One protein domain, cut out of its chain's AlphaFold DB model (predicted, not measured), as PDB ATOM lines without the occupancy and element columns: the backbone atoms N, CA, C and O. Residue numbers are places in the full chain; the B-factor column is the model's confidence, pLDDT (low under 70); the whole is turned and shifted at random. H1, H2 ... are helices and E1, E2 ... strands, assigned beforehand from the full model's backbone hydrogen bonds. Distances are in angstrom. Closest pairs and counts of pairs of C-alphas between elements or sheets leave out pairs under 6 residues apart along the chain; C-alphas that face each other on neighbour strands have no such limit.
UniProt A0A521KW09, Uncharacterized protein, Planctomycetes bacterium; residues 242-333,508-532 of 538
ATOM      1  N   ASP A 242     122.686 198.740 110.848       95.31
ATOM      2  CA  ASP A 242     123.262 200.062 110.579       95.31
ATOM      3  C   ASP A 242     124.421 199.966 109.581       95.31
ATOM      4  O   ASP A 242     124.522 200.769 108.653       95.31
ATOM      5  N   VAL A 243     125.271 198.940 109.720       96.06
ATOM      6  CA  VAL A 243     126.375 198.687 108.780       96.06
ATOM      7  C   VAL A 243     125.841 198.269 107.406       96.06
ATOM      8  O   VAL A 243     126.322 198.758 106.385       96.06
ATOM      9  N   ALA A 244     124.809 197.420 107.349       95.50
ATOM     10  CA  ALA A 244     124.168 197.034 106.091       95.50
ATOM     11  C   ALA A 244     123.514 198.234 105.384       95.50
ATOM     12  O   ALA A 244     123.626 198.373 104.162       95.50
ATOM     13  N   GLU A 245     122.863 199.123 106.139       95.62
ATOM     14  CA  GLU A 245     122.315 200.368 105.603       95.62
ATOM     15  C   GLU A 245     123.426 201.298 105.098       95.62
ATOM     16  O   GLU A 245     123.300 201.858 104.009       95.62
ATOM     17  N   ALA A 246     124.536 201.422 105.829       96.31
ATOM     18  CA  ALA A 246     125.704 202.187 105.400       96.31
ATOM     19  C   ALA A 246     126.306 201.643 104.092       96.31
ATOM     20  O   ALA A 246     126.598 202.425 103.188       96.31
ATOM     21  N   CYS A 247     126.411 200.319 103.932       96.62
ATOM     22  CA  CYS A 247     126.816 199.691 102.671       96.62
ATOM     23  C   CYS A 247     125.873 200.058 101.512       96.62
ATOM     24  O   CYS A 247     126.335 200.409 100.424       96.62
ATOM     25  N   PHE A 248     124.556 199.997 101.741       96.56
ATOM     26  CA  PHE A 248     123.559 200.392 100.742       96.56
ATOM     27  C   PHE A 248     123.697 201.872 100.367       96.56
ATOM     28  O   PHE A 248     123.710 202.210  99.184       96.56
ATOM     29  N   GLN A 249     123.837 202.753 101.359       96.00
ATOM     30  CA  GLN A 249     123.992 204.188 101.141       96.00
ATOM     31  C   GLN A 249     125.295 204.529 100.419       96.00
ATOM     32  O   GLN A 249     125.261 205.349  99.507       96.00
ATOM     33  N   ALA A 250     126.413 203.879 100.753       95.94
ATOM     34  CA  ALA A 250     127.681 204.057 100.047       95.94
ATOM     35  C   ALA A 250     127.540 203.705  98.558       95.94
ATOM     36  O   ALA A 250     127.871 204.515  97.693       95.94
ATOM     37  N   ALA A 251     126.974 202.529  98.256       96.50
ATOM     38  CA  ALA A 251     126.723 202.094  96.883       96.50
ATOM     39  C   ALA A 251     125.791 203.058  96.136       96.50
ATOM     40  O   ALA A 251     126.071 203.445  95.000       96.50
ATOM     41  N   LEU A 252     124.701 203.483  96.780       96.75
ATOM     42  CA  LEU A 252     123.739 204.405  96.187       96.75
ATOM     43  C   LEU A 252     124.353 205.784  95.931       96.75
ATOM     44  O   LEU A 252     124.136 206.345  94.863       96.75
ATOM     45  N   MET A 253     125.131 206.312  96.873       95.19
ATOM     46  CA  MET A 253     125.784 207.613  96.756       95.19
ATOM     47  C   MET A 253     126.762 207.639  95.581       95.19
ATOM     48  O   MET A 253     126.630 208.513  94.730       95.19
ATOM     49  N   VAL A 254     127.646 206.639  95.454       94.75
ATOM     50  CA  VAL A 254     128.585 206.541  94.319       94.75
ATOM     51  C   VAL A 254     127.838 206.520  92.984       94.75
ATOM     52  O   VAL A 254     128.225 207.207  92.038       94.75
ATOM     53  N   ARG A 255     126.733 205.773  92.890       95.25
ATOM     54  CA  ARG A 255     125.946 205.679  91.649       95.25
ATOM     55  C   ARG A 255     125.167 206.954  91.342       95.25
ATOM     56  O   ARG A 255     125.114 207.358  90.183       95.25
ATOM     57  N   LEU A 256     124.596 207.601  92.359       94.81
ATOM     58  CA  LEU A 256     123.943 208.903  92.218       94.81
ATOM     59  C   LEU A 256     124.939 209.965  91.755       94.81
ATOM     60  O   LEU A 256     124.642 210.678  90.805       94.81
ATOM     61  N   GLU A 257     126.118 210.042  92.373       91.81
ATOM     62  CA  GLU A 257     127.181 210.980  91.998       91.81
ATOM     63  C   GLU A 257     127.699 210.703  90.585       91.81
ATOM     64  O   GLU A 257     127.803 211.629  89.788       91.81
ATOM     65  N   THR A 258     127.907 209.436  90.218       92.12
ATOM     66  CA  THR A 258     128.290 209.056  88.847       92.12
ATOM     67  C   THR A 258     127.235 209.486  87.826       92.12
ATOM     68  O   THR A 258     127.564 210.019  86.767       92.12
ATOM     69  N   ARG A 259     125.946 209.301  88.140       90.94
ATOM     70  CA  ARG A 259     124.845 209.733  87.268       90.94
ATOM     71  C   ARG A 259     124.739 211.259  87.202       90.94
ATOM     72  O   ARG A 259     124.446 211.797  86.137       90.94
ATOM     73  N   MET A 260     124.995 211.936  88.321       85.75
ATOM     74  CA  MET A 260     124.972 213.393  88.467       85.75
ATOM     75  C   MET A 260     126.210 214.093  87.923       85.75
ATOM     76  O   MET A 260     126.115 215.282  87.659       85.75
ATOM     77  N   ALA A 261     127.334 213.406  87.699       76.25
ATOM     78  CA  ALA A 261     128.527 213.977  87.064       76.25
ATOM     79  C   ALA A 261     128.261 214.480  85.627       76.25
ATOM     80  O   ALA A 261     129.090 215.159  85.033       76.25
ATOM     81  N   GLN A 262     127.081 214.176  85.075       66.06
ATOM     82  CA  GLN A 262     126.543 214.777  83.851       66.06
ATOM     83  C   GLN A 262     125.949 216.190  84.066       66.06
ATOM     84  O   GLN A 262     125.637 216.877  83.097       66.06
ATOM     85  N   GLY A 263     125.761 216.618  85.317       68.88
ATOM     86  CA  GLY A 263     125.259 217.925  85.745       68.88
ATOM     87  C   GLY A 263     126.359 218.841  86.295       68.88
ATOM     88  O   GLY A 263     127.517 218.448  86.419       68.88
ATOM     89  N   SER A 264     126.009 220.088  86.622       75.50
ATOM     90  CA  SER A 264     126.958 221.068  87.174       75.50
ATOM     91  C   SER A 264     127.048 221.001  88.703       75.50
ATOM     92  O   SER A 264     126.059 220.736  89.382       75.50
ATOM     93  N   GLU A 265     128.212 221.320  89.276       83.56
ATOM     94  CA  GLU A 265     128.416 221.411  90.737       83.56
ATOM     95  C   GLU A 265     127.380 222.338  91.407       83.56
ATOM     96  O   GLU A 265     126.794 222.014  92.437       83.56
ATOM     97  N   ALA A 266     127.025 223.438  90.739       85.81
ATOM     98  CA  ALA A 266     125.980 224.358  91.184       85.81
ATOM     99  C   ALA A 266     124.566 223.735  91.234       85.81
ATOM    100  O   ALA A 266     123.681 224.261  91.910       85.81
ATOM    101  N   GLN A 267     124.290 222.656  90.495       84.25
ATOM    102  CA  GLN A 267     123.039 221.900  90.640       84.25
ATOM    103  C   GLN A 267     123.059 221.040  91.903       84.25
ATOM    104  O   GLN A 267     122.052 221.000  92.609       84.25
ATOM    105  N   VAL A 268     124.195 220.406  92.207       86.06
ATOM    106  CA  VAL A 268     124.371 219.599  93.422       86.06
ATOM    107  C   VAL A 268     124.201 220.460  94.669       86.06
ATOM    108  O   VAL A 268     123.386 220.129  95.529       86.06
ATOM    109  N   GLU A 269     124.883 221.604  94.737       90.38
ATOM    110  CA  GLU A 269     124.804 222.489  95.905       90.38
ATOM    111  C   GLU A 269     123.388 223.038  96.124       90.38
ATOM    112  O   GLU A 269     122.871 222.992  97.240       90.38
ATOM    113  N   ARG A 270     122.692 223.439  95.051       90.12
ATOM    114  CA  ARG A 270     121.283 223.861  95.150       90.12
ATOM    115  C   ARG A 270     120.365 222.736  95.618       90.12
ATOM    116  O   ARG A 270     119.429 222.994  96.374       90.12
ATOM    117  N   ALA A 271     120.599 221.504  95.171       90.81
ATOM    118  CA  ALA A 271     119.810 220.357  95.606       90.81
ATOM    119  C   ALA A 271     120.013 220.068  97.102       90.81
ATOM    120  O   ALA A 271     119.047 219.749  97.800       90.81
ATOM    121  N   LEU A 272     121.245 220.221  97.602       93.00
ATOM    122  CA  LEU A 272     121.569 220.090  99.024       93.00
ATOM    123  C   LEU A 272     120.880 221.171  99.859       93.00
ATOM    124  O   LEU A 272     120.221 220.841 100.844       93.00
ATOM    125  N   ASP A 273     120.953 222.434  99.432       94.69
ATOM    126  CA  ASP A 273     120.287 223.542 100.126       94.69
ATOM    127  C   ASP A 273     118.770 223.317 100.209       94.69
ATOM    128  O   ASP A 273     118.159 223.507 101.262       94.69
ATOM    129  N   GLN A 274     118.154 222.837  99.125       91.56
ATOM    130  CA  GLN A 274     116.729 222.501  99.112       91.56
ATOM    131  C   GLN A 274     116.387 221.337 100.048       91.56
ATOM    132  O   GLN A 274     115.358 221.389 100.721       91.56
ATOM    133  N   ALA A 275     117.218 220.293 100.110       93.50
ATOM    134  CA  ALA A 275     117.006 219.174 101.028       93.50
ATOM    135  C   ALA A 275     117.099 219.616 102.497       93.50
ATOM    136  O   ALA A 275     116.235 219.272 103.306       93.50
ATOM    137  N   ILE A 276     118.093 220.442 102.835       94.94
ATOM    138  CA  ILE A 276     118.257 221.003 104.182       94.94
ATOM    139  C   ILE A 276     117.071 221.912 104.533       94.94
ATOM    140  O   ILE A 276     116.489 221.772 105.609       94.94
ATOM    141  N   ALA A 277     116.652 222.789 103.616       94.38
ATOM    142  CA  ALA A 277     115.500 223.667 103.818       94.38
ATOM    143  C   ALA A 277     114.196 222.881 104.053       94.38
ATOM    144  O   ALA A 277     113.411 223.247 104.930       94.38
ATOM    145  N   ARG A 278     113.976 221.773 103.325       91.50
ATOM    146  CA  ARG A 278     112.825 220.880 103.550       91.50
ATOM    147  C   ARG A 278     112.836 220.294 104.955       91.50
ATOM    148  O   ARG A 278     111.856 220.460 105.674       91.50
ATOM    149  N   ARG A 279     113.950 219.691 105.380       94.50
ATOM    150  CA  ARG A 279     114.074 219.093 106.723       94.50
ATOM    151  C   ARG A 279     113.908 220.121 107.836       94.50
ATOM    152  O   ARG A 279     113.278 219.835 108.850       94.50
ATOM    153  N   ARG A 280     114.422 221.336 107.634       95.06
ATOM    154  CA  ARG A 280     114.208 222.448 108.561       95.06
ATOM    155  C   ARG A 280     112.726 222.811 108.673       95.06
ATOM    156  O   ARG A 280     112.216 222.919 109.782       95.06
ATOM    157  N   SER A 281     112.019 222.921 107.548       93.38
ATOM    158  CA  SER A 281     110.575 223.191 107.548       93.38
ATOM    159  C   SER A 281     109.761 222.046 108.169       93.38
ATOM    160  O   SER A 281     108.789 222.293 108.879       93.38
ATOM    161  N   GLU A 282     110.159 220.791 107.947       92.00
ATOM    162  CA  GLU A 282     109.544 219.619 108.586       92.00
ATOM    163  C   GLU A 282     109.725 219.632 110.108       92.00
ATOM    164  O   GLU A 282     108.773 219.340 110.834       92.00
ATOM    165  N   LEU A 283     110.911 220.015 110.595       94.25
ATOM    166  CA  LEU A 283     111.177 220.189 112.022       94.25
ATOM    167  C   LEU A 283     110.285 221.286 112.621       94.25
ATOM    168  O   LEU A 283     109.634 221.052 113.634       94.25
ATOM    169  N   GLU A 284     110.213 222.450 111.968       94.06
ATOM    170  CA  GLU A 284     109.410 223.599 112.411       94.06
ATOM    171  C   GLU A 284     107.905 223.279 112.473       94.06
ATOM    172  O   GLU A 284     107.198 223.774 113.348       94.06
ATOM    173  N   ARG A 285     107.407 222.417 111.576       93.88
ATOM    174  CA  ARG A 285     106.003 221.975 111.559       93.88
ATOM    175  C   ARG A 285     105.692 220.876 112.572       93.88
ATOM    176  O   ARG A 285     104.517 220.589 112.792       93.88
ATOM    177  N   ASN A 286     106.699 220.225 113.152       94.19
ATOM    178  CA  ASN A 286     106.495 219.090 114.042       94.19
ATOM    179  C   ASN A 286     106.300 219.560 115.497       94.19
ATOM    180  O   ASN A 286     107.263 220.006 116.128       94.19
ATOM    181  N   PRO A 287     105.103 219.381 116.097       95.31
ATOM    182  CA  PRO A 287     104.823 219.865 117.450       95.31
ATOM    183  C   PRO A 287     105.751 219.283 118.523       95.31
ATOM    184  O   PRO A 287     105.979 219.920 119.548       95.31
ATOM    185  N   LYS A 288     106.322 218.091 118.290       95.50
ATOM    186  CA  LYS A 288     107.247 217.433 119.229       95.50
ATOM    187  C   LYS A 288     108.564 218.187 119.413       95.50
ATOM    188  O   LYS A 288     109.227 217.983 120.422       95.50
ATOM    189  N   PHE A 289     108.939 219.027 118.450       93.31
ATOM    190  CA  PHE A 289     110.183 219.796 118.462       93.31
ATOM    191  C   PHE A 289     109.934 221.303 118.605       93.31
ATOM    192  O   PHE A 289     110.834 222.109 118.373       93.31
ATOM    193  N   SER A 290     108.722 221.695 119.014       92.62
ATOM    194  CA  SER A 290     108.384 223.093 119.274       92.62
ATOM    195  C   SER A 290     109.358 223.707 120.286       92.62
ATOM    196  O   SER A 290     109.496 223.214 121.405       92.62
ATOM    197  N   GLY A 291     110.027 224.794 119.894       93.50
ATOM    198  CA  GLY A 291     111.000 225.514 120.725       93.50
ATOM    199  C   GLY A 291     112.457 225.055 120.583       93.50
ATOM    200  O   GLY A 291     113.336 225.694 121.159       93.50
ATOM    201  N   ILE A 292     112.742 224.006 119.806       96.25
ATOM    202  CA  ILE A 292     114.113 223.573 119.505       96.25
ATOM    203  C   ILE A 292     114.550 224.211 118.186       96.25
ATOM    204  O   ILE A 292     113.912 224.032 117.150       96.25
ATOM    205  N   SER A 293     115.653 224.958 118.206       96.06
ATOM    206  CA  SER A 293     116.219 225.525 116.975       96.06
ATOM    207  C   SER A 293     116.864 224.446 116.096       96.06
ATOM    208  O   SER A 293     117.327 223.421 116.594       96.06
ATOM    209  N   TRP A 294     116.981 224.704 114.789       95.00
ATOM    210  CA  TRP A 294     117.657 223.796 113.848       95.00
ATOM    211  C   TRP A 294     119.072 223.406 114.307       95.00
ATOM    212  O   TRP A 294     119.428 222.232 114.287       95.00
ATOM    213  N   ALA A 295     119.855 224.371 114.799       94.62
ATOM    214  CA  ALA A 295     121.207 224.122 115.297       94.62
ATOM    215  C   ALA A 295     121.221 223.220 116.545       94.62
ATOM    216  O   ALA A 295     122.031 222.301 116.626       94.62
ATOM    217  N   GLN A 296     120.299 223.433 117.492       94.12
ATOM    218  CA  GLN A 296     120.161 222.573 118.676       94.12
ATOM    219  C   GLN A 296     119.706 221.160 118.301       94.12
ATOM    220  O   GLN A 296     120.196 220.185 118.870       94.12
ATOM    221  N   TYR A 297     118.800 221.044 117.326       94.25
ATOM    222  CA  TYR A 297     118.375 219.755 116.796       94.25
ATOM    223  C   TYR A 297     119.561 218.997 116.192       94.25
ATOM    224  O   TYR A 297     119.823 217.871 116.608       94.25
ATOM    225  N   LEU A 298     120.338 219.624 115.302       92.31
ATOM    226  CA  LEU A 298     121.540 219.007 114.733       92.31
ATOM    227  C   LEU A 298     122.548 218.610 115.816       92.31
ATOM    228  O   LEU A 298     123.015 217.471 115.824       92.31
ATOM    229  N   GLN A 299     122.809 219.494 116.783       89.31
ATOM    230  CA  GLN A 299     123.736 219.214 117.877       89.31
ATOM    231  C   GLN A 299     123.287 218.008 118.713       89.31
ATOM    232  O   GLN A 299     124.117 217.174 119.073       89.31
ATOM    233  N   SER A 300     121.982 217.866 118.975       88.88
ATOM    234  CA  SER A 300     121.428 216.704 119.687       88.88
ATOM    235  C   SER A 300     121.630 215.384 118.935       88.88
ATOM    236  O   SER A 300     121.682 214.325 119.552       88.88
ATOM    237  N   GLN A 301     121.772 215.455 117.609       86.50
ATOM    238  CA  GLN A 301     122.054 214.322 116.729       86.50
ATOM    239  C   GLN A 301     123.563 214.131 116.479       86.50
ATOM    240  O   GLN A 301     123.950 213.240 115.729       86.50
ATOM    241  N   GLY A 302     124.428 214.951 117.092       84.75
ATOM    242  CA  GLY A 302     125.880 214.888 116.896       84.75
ATOM    243  C   GLY A 302     126.370 215.537 115.596       84.75
ATOM    244  O   GLY A 302     127.479 215.240 115.143       84.75
ATOM    245  N   PHE A 303     125.566 216.418 114.996       87.62
ATOM    246  CA  PHE A 303     125.906 217.144 113.777       87.62
ATOM    247  C   PHE A 303     126.080 218.642 114.029       87.62
ATOM    248  O   PHE A 303     125.386 219.262 114.833       87.62
ATOM    249  N   ASP A 304     126.983 219.232 113.258       87.81
ATOM    250  CA  ASP A 304     126.953 220.646 112.896       87.81
ATOM    251  C   ASP A 304     126.413 220.787 111.460       87.81
ATOM    252  O   ASP A 304     126.256 219.803 110.739       87.81
ATOM    253  N   GLU A 305     126.094 222.003 111.021       88.88
ATOM    254  CA  GLU A 305     125.530 222.212 109.681       88.88
ATOM    255  C   GLU A 305     126.467 221.751 108.539       88.88
ATOM    256  O   GLU A 305     125.994 221.047 107.640       88.88
ATOM    257  N   PRO A 306     127.791 222.025 108.566       89.56
ATOM    258  CA  PRO A 306     128.710 221.504 107.552       89.56
ATOM    259  C   PRO A 306     128.795 219.970 107.500       89.56
ATOM    260  O   PRO A 306     128.876 219.400 106.413       89.56
ATOM    261  N   SER A 307     128.810 219.285 108.645       85.88
ATOM    262  CA  SER A 307     128.820 217.816 108.712       85.88
ATOM    263  C   SER A 307     127.484 217.225 108.301       85.88
ATOM    264  O   SER A 307     127.477 216.236 107.573       85.88
ATOM    265  N   PHE A 308     126.371 217.868 108.653       90.75
ATOM    266  CA  PHE A 308     125.054 217.474 108.168       90.75
ATOM    267  C   PHE A 308     124.967 217.581 106.641       90.75
ATOM    268  O   PHE A 308     124.465 216.673 105.993       90.75
ATOM    269  N   ARG A 309     125.541 218.623 106.024       91.94
ATOM    270  CA  ARG A 309     125.614 218.739 104.551       91.94
ATOM    271  C   ARG A 309     126.399 217.590 103.898       91.94
ATOM    272  O   ARG A 309     126.109 217.218 102.762       91.94
ATOM    273  N   ARG A 310     127.391 217.027 104.599       88.38
ATOM    274  CA  ARG A 310     128.181 215.867 104.143       88.38
ATOM    275  C   ARG A 310     127.524 214.522 104.446       88.38
ATOM    276  O   ARG A 310     127.995 213.513 103.929       88.38
ATOM    277  N   ASP A 311     126.458 214.495 105.241       90.50
ATOM    278  CA  ASP A 311     125.777 213.257 105.601       90.50
ATOM    279  C   ASP A 311     125.246 212.540 104.340       90.50
ATOM    280  O   ASP A 311     124.534 213.149 103.528       90.50
ATOM    281  N   PRO A 312     125.553 211.241 104.159       90.44
ATOM    282  CA  PRO A 312     125.113 210.488 102.992       90.44
ATOM    283  C   PRO A 312     123.599 210.496 102.807       90.44
ATOM    284  O   PRO A 312     123.137 210.564 101.673       90.44
ATOM    285  N   ALA A 313     122.797 210.469 103.876       91.62
ATOM    286  CA  ALA A 313     121.345 210.466 103.736       91.62
ATOM    287  C   ALA A 313     120.813 211.829 103.258       91.62
ATOM    288  O   ALA A 313     119.831 211.867 102.514       91.62
ATOM    289  N   VAL A 314     121.445 212.948 103.641       93.62
ATOM    290  CA  VAL A 314     121.161 214.279 103.061       93.62
ATOM    291  C   VAL A 314     121.535 214.303 101.581       93.62
ATOM    292  O   VAL A 314     120.709 214.678 100.746       93.62
ATOM    293  N   ARG A 315     122.752 213.861 101.243       93.69
ATOM    294  CA  ARG A 315     123.252 213.861  99.859       93.69
ATOM    295  C   ARG A 315     122.414 212.968  98.950       93.69
ATOM    296  O   ARG A 315     121.995 213.409  97.884       93.69
ATOM    297  N   ILE A 316     122.094 211.749  99.380       94.81
ATOM    298  CA  ILE A 316     121.240 210.812  98.640       94.81
ATOM    299  C   ILE A 316     119.868 211.432  98.376       94.81
ATOM    300  O   ILE A 316     119.378 211.361  97.249       94.81
ATOM    301  N   GLU A 317     119.239 212.053  99.378       94.75
ATOM    302  CA  GLU A 317     117.955 212.726  99.178       94.75
ATOM    303  C   GLU A 317     118.078 213.860  98.152       94.75
ATOM    304  O   GLU A 317     117.322 213.890  97.184       94.75
ATOM    305  N   ALA A 318     119.049 214.755  98.328       94.50
ATOM    306  CA  ALA A 318     119.277 215.883  97.431       94.50
ATOM    307  C   ALA A 318     119.500 215.437  95.977       94.50
ATOM    308  O   ALA A 318     118.776 215.865  95.076       94.50
ATOM    309  N   LEU A 319     120.459 214.535  95.753       94.75
ATOM    310  CA  LEU A 319     120.836 214.078  94.417       94.75
ATOM    311  C   LEU A 319     119.723 213.266  93.752       94.75
ATOM    312  O   LEU A 319     119.462 213.444  92.565       94.75
ATOM    313  N   SER A 320     119.028 212.406  94.501       95.75
ATOM    314  CA  SER A 320     117.913 211.635  93.937       95.75
ATOM    315  C   SER A 320     116.729 212.526  93.553       95.75
ATOM    316  O   SER A 320     116.097 212.268  92.532       95.75
ATOM    317  N   HIS A 321     116.455 213.605  94.298       93.44
ATOM    318  CA  HIS A 321     115.466 214.609  93.884       93.44
ATOM    319  C   HIS A 321     115.890 215.331  92.604       93.44
ATOM    320  O   HIS A 321     115.102 215.405  91.663       93.44
ATOM    321  N   ALA A 322     117.135 215.808  92.557       92.62
ATOM    322  CA  ALA A 322     117.663 216.534  91.405       92.62
ATOM    323  C   ALA A 322     117.663 215.686  90.125       92.62
ATOM    324  O   ALA A 322     117.297 216.183  89.063       92.62
ATOM    325  N   LEU A 323     118.020 214.401  90.221       93.69
ATOM    326  CA  LEU A 323     117.993 213.480  89.082       93.69
ATOM    327  C   LEU A 323     116.579 213.223  88.569       93.69
ATOM    328  O   LEU A 323     116.385 213.223  87.358       93.69
ATOM    329  N   VAL A 324     115.599 213.023  89.457       94.31
ATOM    330  CA  VAL A 324     114.196 212.859  89.042       94.31
ATOM    331  C   VAL A 324     113.711 214.116  88.326       94.31
ATOM    332  O   VAL A 324     113.153 214.021  87.236       94.31
ATOM    333  N   ASP A 325     113.976 215.297  88.888       91.50
ATOM    334  CA  ASP A 325     113.583 216.565  88.269       91.50
ATOM    335  C   ASP A 325     114.266 216.757  86.897       91.50
ATOM    336  O   ASP A 325     113.625 217.190  85.937       91.50
ATOM    337  N   ALA A 326     115.541 216.373  86.764       90.38
ATOM    338  CA  ALA A 326     116.275 216.417  85.499       90.38
ATOM    339  C   ALA A 326     115.745 215.408  84.462       90.38
ATOM    340  O   ALA A 326     115.622 215.750  83.286       90.38
ATOM    341  N   GLN A 327     115.399 214.184  84.879       91.56
ATOM    342  CA  GLN A 327     114.793 213.167  84.011       91.56
ATOM    343  C   GLN A 327     113.437 213.632  83.476       91.56
ATOM    344  O   GLN A 327     113.180 213.527  82.279       91.56
ATOM    345  N   LEU A 328     112.609 214.197  84.352       91.62
ATOM    346  CA  LEU A 328     111.317 214.771  83.996       91.62
ATOM    347  C   LEU A 328     111.462 215.946  83.020       91.62
ATOM    348  O   LEU A 328     110.705 216.038  82.063       91.62
ATOM    349  N   ALA A 329     112.459 216.814  83.213       89.25
ATOM    350  CA  ALA A 329     112.731 217.916  82.288       89.25
ATOM    351  C   ALA A 329     113.271 217.450  80.920       89.25
ATOM    352  O   ALA A 329     113.030 218.107  79.907       89.25
ATOM    353  N   ALA A 330     114.005 216.333  80.875       88.75
ATOM    354  CA  ALA A 330     114.538 215.760  79.637       88.75
ATOM    355  C   ALA A 330     113.468 215.037  78.801       88.75
ATOM    356  O   ALA A 330     113.580 214.977  77.573       88.75
ATOM    357  N   GLN A 331     112.422 214.518  79.448       85.75
ATOM    358  CA  GLN A 331     111.220 214.011  78.792       85.75
ATOM    359  C   GLN A 331     110.429 215.201  78.233       85.75
ATOM    360  O   GLN A 331     109.483 215.683  78.849       85.75
ATOM    361  N   LYS A 332     110.851 215.732  77.076       66.69
ATOM    362  CA  LYS A 332     110.121 216.815  76.402       66.69
ATOM    363  C   LYS A 332     108.650 216.406  76.259       66.69
ATOM    364  O   LYS A 332     108.398 215.335  75.700       66.69
ATOM    365  N   PRO A 333     107.687 217.233  76.703       59.12
ATOM    366  CA  PRO A 333     106.296 216.996  76.363       59.12
ATOM    367  C   PRO A 333     106.178 217.000  74.838       59.12
ATOM    368  O   PRO A 333     106.813 217.814  74.164       59.12
ATOM    369  N   GLN A 508     103.700 215.344  95.433       93.31
ATOM    370  CA  GLN A 508     104.726 214.835  96.352       93.31
ATOM    371  C   GLN A 508     104.818 213.304  96.317       93.31
ATOM    372  O   GLN A 508     105.920 212.753  96.324       93.31
ATOM    373  N   ARG A 509     103.677 212.604  96.242       95.25
ATOM    374  CA  ARG A 509     103.631 211.132  96.152       95.25
ATOM    375  C   ARG A 509     104.153 210.615  94.816       95.25
ATOM    376  O   ARG A 509     104.912 209.648  94.809       95.25
ATOM    377  N   VAL A 510     103.790 211.270  93.713       96.31
ATOM    378  CA  VAL A 510     104.305 210.984  92.365       96.31
ATOM    379  C   VAL A 510     105.823 211.125  92.360       96.31
ATOM    380  O   VAL A 510     106.526 210.185  92.000       96.31
ATOM    381  N   HIS A 511     106.345 212.252  92.851       95.75
ATOM    382  CA  HIS A 511     107.787 212.490  92.925       95.75
ATOM    383  C   HIS A 511     108.500 211.452  93.806       95.75
ATOM    384  O   HIS A 511     109.492 210.853  93.386       95.75
ATOM    385  N   ALA A 512     107.962 211.158  94.993       95.31
ATOM    386  CA  ALA A 512     108.511 210.144  95.891       95.31
ATOM    387  C   ALA A 512     108.531 208.737  95.265       95.31
ATOM    388  O   ALA A 512     109.485 207.985  95.470       95.31
ATOM    389  N   GLU A 513     107.513 208.380  94.485       96.88
ATOM    390  CA  GLU A 513     107.441 207.109  93.768       96.88
ATOM    391  C   GLU A 513     108.443 207.043  92.607       96.88
ATOM    392  O   GLU A 513     109.139 206.038  92.469       96.88
ATOM    393  N   LEU A 514     108.597 208.119  91.829       97.31
ATOM    394  CA  LEU A 514     109.643 208.223  90.805       97.31
ATOM    395  C   LEU A 514     111.042 208.098  91.422       97.31
ATOM    396  O   LEU A 514     111.874 207.333  90.936       97.31
ATOM    397  N   ARG A 515     111.276 208.753  92.563       96.81
ATOM    398  CA  ARG A 515     112.524 208.632  93.327       96.81
ATOM    399  C   ARG A 515     112.755 207.207  93.822       96.81
ATOM    400  O   ARG A 515     113.872 206.706  93.753       96.81
ATOM    401  N   ARG A 516     111.708 206.535  94.311       96.38
ATOM    402  CA  ARG A 516     111.773 205.128  94.732       96.38
ATOM    403  C   ARG A 516     112.185 204.227  93.569       96.38
ATOM    404  O   ARG A 516     113.031 203.358  93.765       96.38
ATOM    405  N   ARG A 517     111.603 204.430  92.384       96.62
ATOM    406  CA  ARG A 517     111.946 203.684  91.163       96.62
ATOM    407  C   ARG A 517     113.397 203.937  90.750       96.62
ATOM    408  O   ARG A 517     114.111 202.968  90.533       96.62
ATOM    409  N   LEU A 518     113.847 205.195  90.757       96.56
ATOM    410  CA  LEU A 518     115.247 205.554  90.502       96.56
ATOM    411  C   LEU A 518     116.204 204.848  91.478       96.56
ATOM    412  O   LEU A 518     117.221 204.305  91.066       96.56
ATOM    413  N   ILE A 519     115.890 204.828  92.775       96.31
ATOM    414  CA  ILE A 519     116.734 204.155  93.774       96.31
ATOM    415  C   ILE A 519     116.779 202.639  93.533       96.31
ATOM    416  O   ILE A 519     117.860 202.061  93.604       96.31
ATOM    417  N   GLU A 520     115.644 201.997  93.238       96.12
ATOM    418  CA  GLU A 520     115.601 200.557  92.934       96.12
ATOM    419  C   GLU A 520     116.319 200.224  91.616       96.12
ATOM    420  O   GLU A 520     116.917 199.159  91.508       96.12
ATOM    421  N   GLU A 521     116.306 201.129  90.635       96.38
ATOM    422  CA  GLU A 521     117.091 201.013  89.400       96.38
ATOM    423  C   GLU A 521     118.596 201.091  89.690       96.38
ATOM    424  O   GLU A 521     119.374 200.271  89.200       96.38
ATOM    425  N   LEU A 522     119.019 202.065  90.504       96.19
ATOM    426  CA  LEU A 522     120.431 202.282  90.806       96.19
ATOM    427  C   LEU A 522     120.997 201.196  91.720       96.19
ATOM    428  O   LEU A 522     122.093 200.706  91.464       96.19
ATOM    429  N   VAL A 523     120.280 200.811  92.774       96.62
ATOM    430  CA  VAL A 523     120.721 199.789  93.732       96.62
ATOM    431  C   VAL A 523     119.593 198.776  93.946       96.62
ATOM    432  O   VAL A 523     118.913 198.810  94.977       96.62
ATOM    433  N   PRO A 524     119.382 197.843  92.995       94.81
ATOM    434  CA  PRO A 524     118.375 196.805  93.152       94.81
ATOM    435  C   PRO A 524     118.699 195.951  94.375       94.81
ATOM    436  O   PRO A 524     119.818 195.445  94.512       94.81
ATOM    437  N   LYS A 525     117.716 195.708  95.249       88.31
ATOM    438  CA  LYS A 525     117.966 195.010  96.532       88.31
ATOM    439  C   LYS A 525     118.595 193.627  96.364       88.31
ATOM    440  O   LYS A 525     119.309 193.146  97.236       88.31
ATOM    441  N   ARG A 526     118.306 192.958  95.245       89.50
ATOM    442  CA  ARG A 526     118.841 191.623  94.937       89.50
ATOM    443  C   ARG A 526     120.302 191.654  94.484       89.50
ATOM    444  O   ARG A 526     120.979 190.638  94.646       89.50
ATOM    445  N   SER A 527     120.754 192.788  93.954       92.12
ATOM    446  CA  SER A 527     122.085 192.983  93.378       92.12
ATOM    447  C   SER A 527     123.121 193.436  94.402       92.12
ATOM    448  O   SER A 527     124.304 193.194  94.184       92.12
ATOM    449  N   LEU A 528     122.698 194.042  95.518       94.19
ATOM    450  CA  LEU A 528     123.606 194.383  96.610       94.19
ATOM    451  C   LEU A 528     124.088 193.112  97.332       94.19
ATOM    452  O   LEU A 528     123.298 192.256  97.755       94.19
ATOM    453  N   ARG A 529     125.406 193.014  97.461       94.56
ATOM    454  CA  ARG A 529     126.140 192.036  98.264       94.56
ATOM    455  C   ARG A 529     127.004 192.800  99.254       94.56
ATOM    456  O   ARG A 529     127.587 193.816  98.876       94.56
ATOM    457  N   THR A 530     127.098 192.325 100.487       95.06
ATOM    458  CA  THR A 530     127.937 192.943 101.524       95.06
ATOM    459  C   THR A 530     128.807 191.893 102.205       95.06
ATOM    460  O   THR A 530     128.491 190.707 102.157       95.06
ATOM    461  N   PHE A 531     129.881 192.314 102.872       93.56
ATOM    462  CA  PHE A 531     130.729 191.410 103.664       93.56
ATOM    463  C   PHE A 531     129.963 190.737 104.818       93.56
ATOM    464  O   PHE A 531     130.413 189.744 105.373       93.56
ATOM    465  N   LEU A 532     128.786 191.268 105.172       91.19
ATOM    466  CA  LEU A 532     127.881 190.703 106.171       91.19
ATOM    467  C   LEU A 532     127.105 189.484 105.640       91.19
ATOM    468  O   LEU A 532     126.573 188.716 106.440       91.19
TER     469      LEU A 532
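This is residues 242 to 333 and 508 to 532 of the 538 residues of an uncharacterized protein of Planctomycetes bacterium (UniProt A0A521KW09). The longest helix, H2, crosses the first half of H5, which is the core of a cluster of helices: H1 runs beside H5, and H6 crosses it about perpendicular. From the far end of H2 the chain folds back through two short helices, H3 and H4, to the beginning of H5, while after H6 a tail with the short strand E1 passes near H1. The printed part has 117 residues with six named helices and one named strand, in the order H1, H2, H3, H4, H5, H6, E1; the class is mostly helix, and E1 pairs with no named strand. The whole is only just compact, close to loose, with a radius of gyration of the C-alphas of 15.7 A and spans of 44 by 42 by 27 A.

H2 is residues 265 to 285, 30.6 A from first to last C-alpha. H5 is residues 312 to 330, 26.2 A, and H1 is residues 242 to 260, 25.9 A, with C-alpha 242 at (123.262, 200.062, 110.579). H6 is residues 508 to 522, 20.9 A, with C-alpha 508 at (104.726, 214.835, 96.352). The short elements are H3, residues 294 to 300, H4, residues 305 to 310, and E1, residues 528 to 530, which ends with C-alpha 530 at (127.937, 192.943, 101.524).

H5 is the hub and touches three helices. Residues 267 to 276 of H2 touch residues 314 to 322 of H5, at a steep tilt of 65 degrees, opposite ways; the closest C-alphas, of Ala 271 and Ala 318, are 4.9 A apart. H1 touches H5, with the closest C-alphas, of Met 253 and Ile 316, 5.9 A apart; they run the same way at a shallow tilt of 34.9 degrees, only just short of steep. H6 touches residues 320 to 324 of H5, about perpendicular at 78 degrees; the closest C-alphas, of Ser 320 and Arg 515, are 6.2 A apart. H6 also touches H1, the closest C-alphas being those of Arg 255 and Leu 522, 6.5 A apart. H2 and H6 are apart. H3 and H4 only just touch, and only at the corner by their link, with 3 pairs of C-alphas within 8 A; the closest, of Leu 298 and Glu 305, are 7.2 A apart. The closest C-alphas of H1 and E1, of Cys 247 and Thr 530, are 6.9 A apart. In H1, H2, H3, H4, H5 and H6 every O i to N i+4 pair is within hydrogen-bond range.

The two C-alphas farthest apart, of Ser 300 and Pro 333, are 45.9 A apart. Residues 334 to 507 are not printed, and C-alphas 333 and 508 are 20.2 A apart across this cut. Of the links that are printed whole, none is long. The mean pLDDT of the printed part is 91.7; residues 262 to 263 and 332 to 333 are under 70.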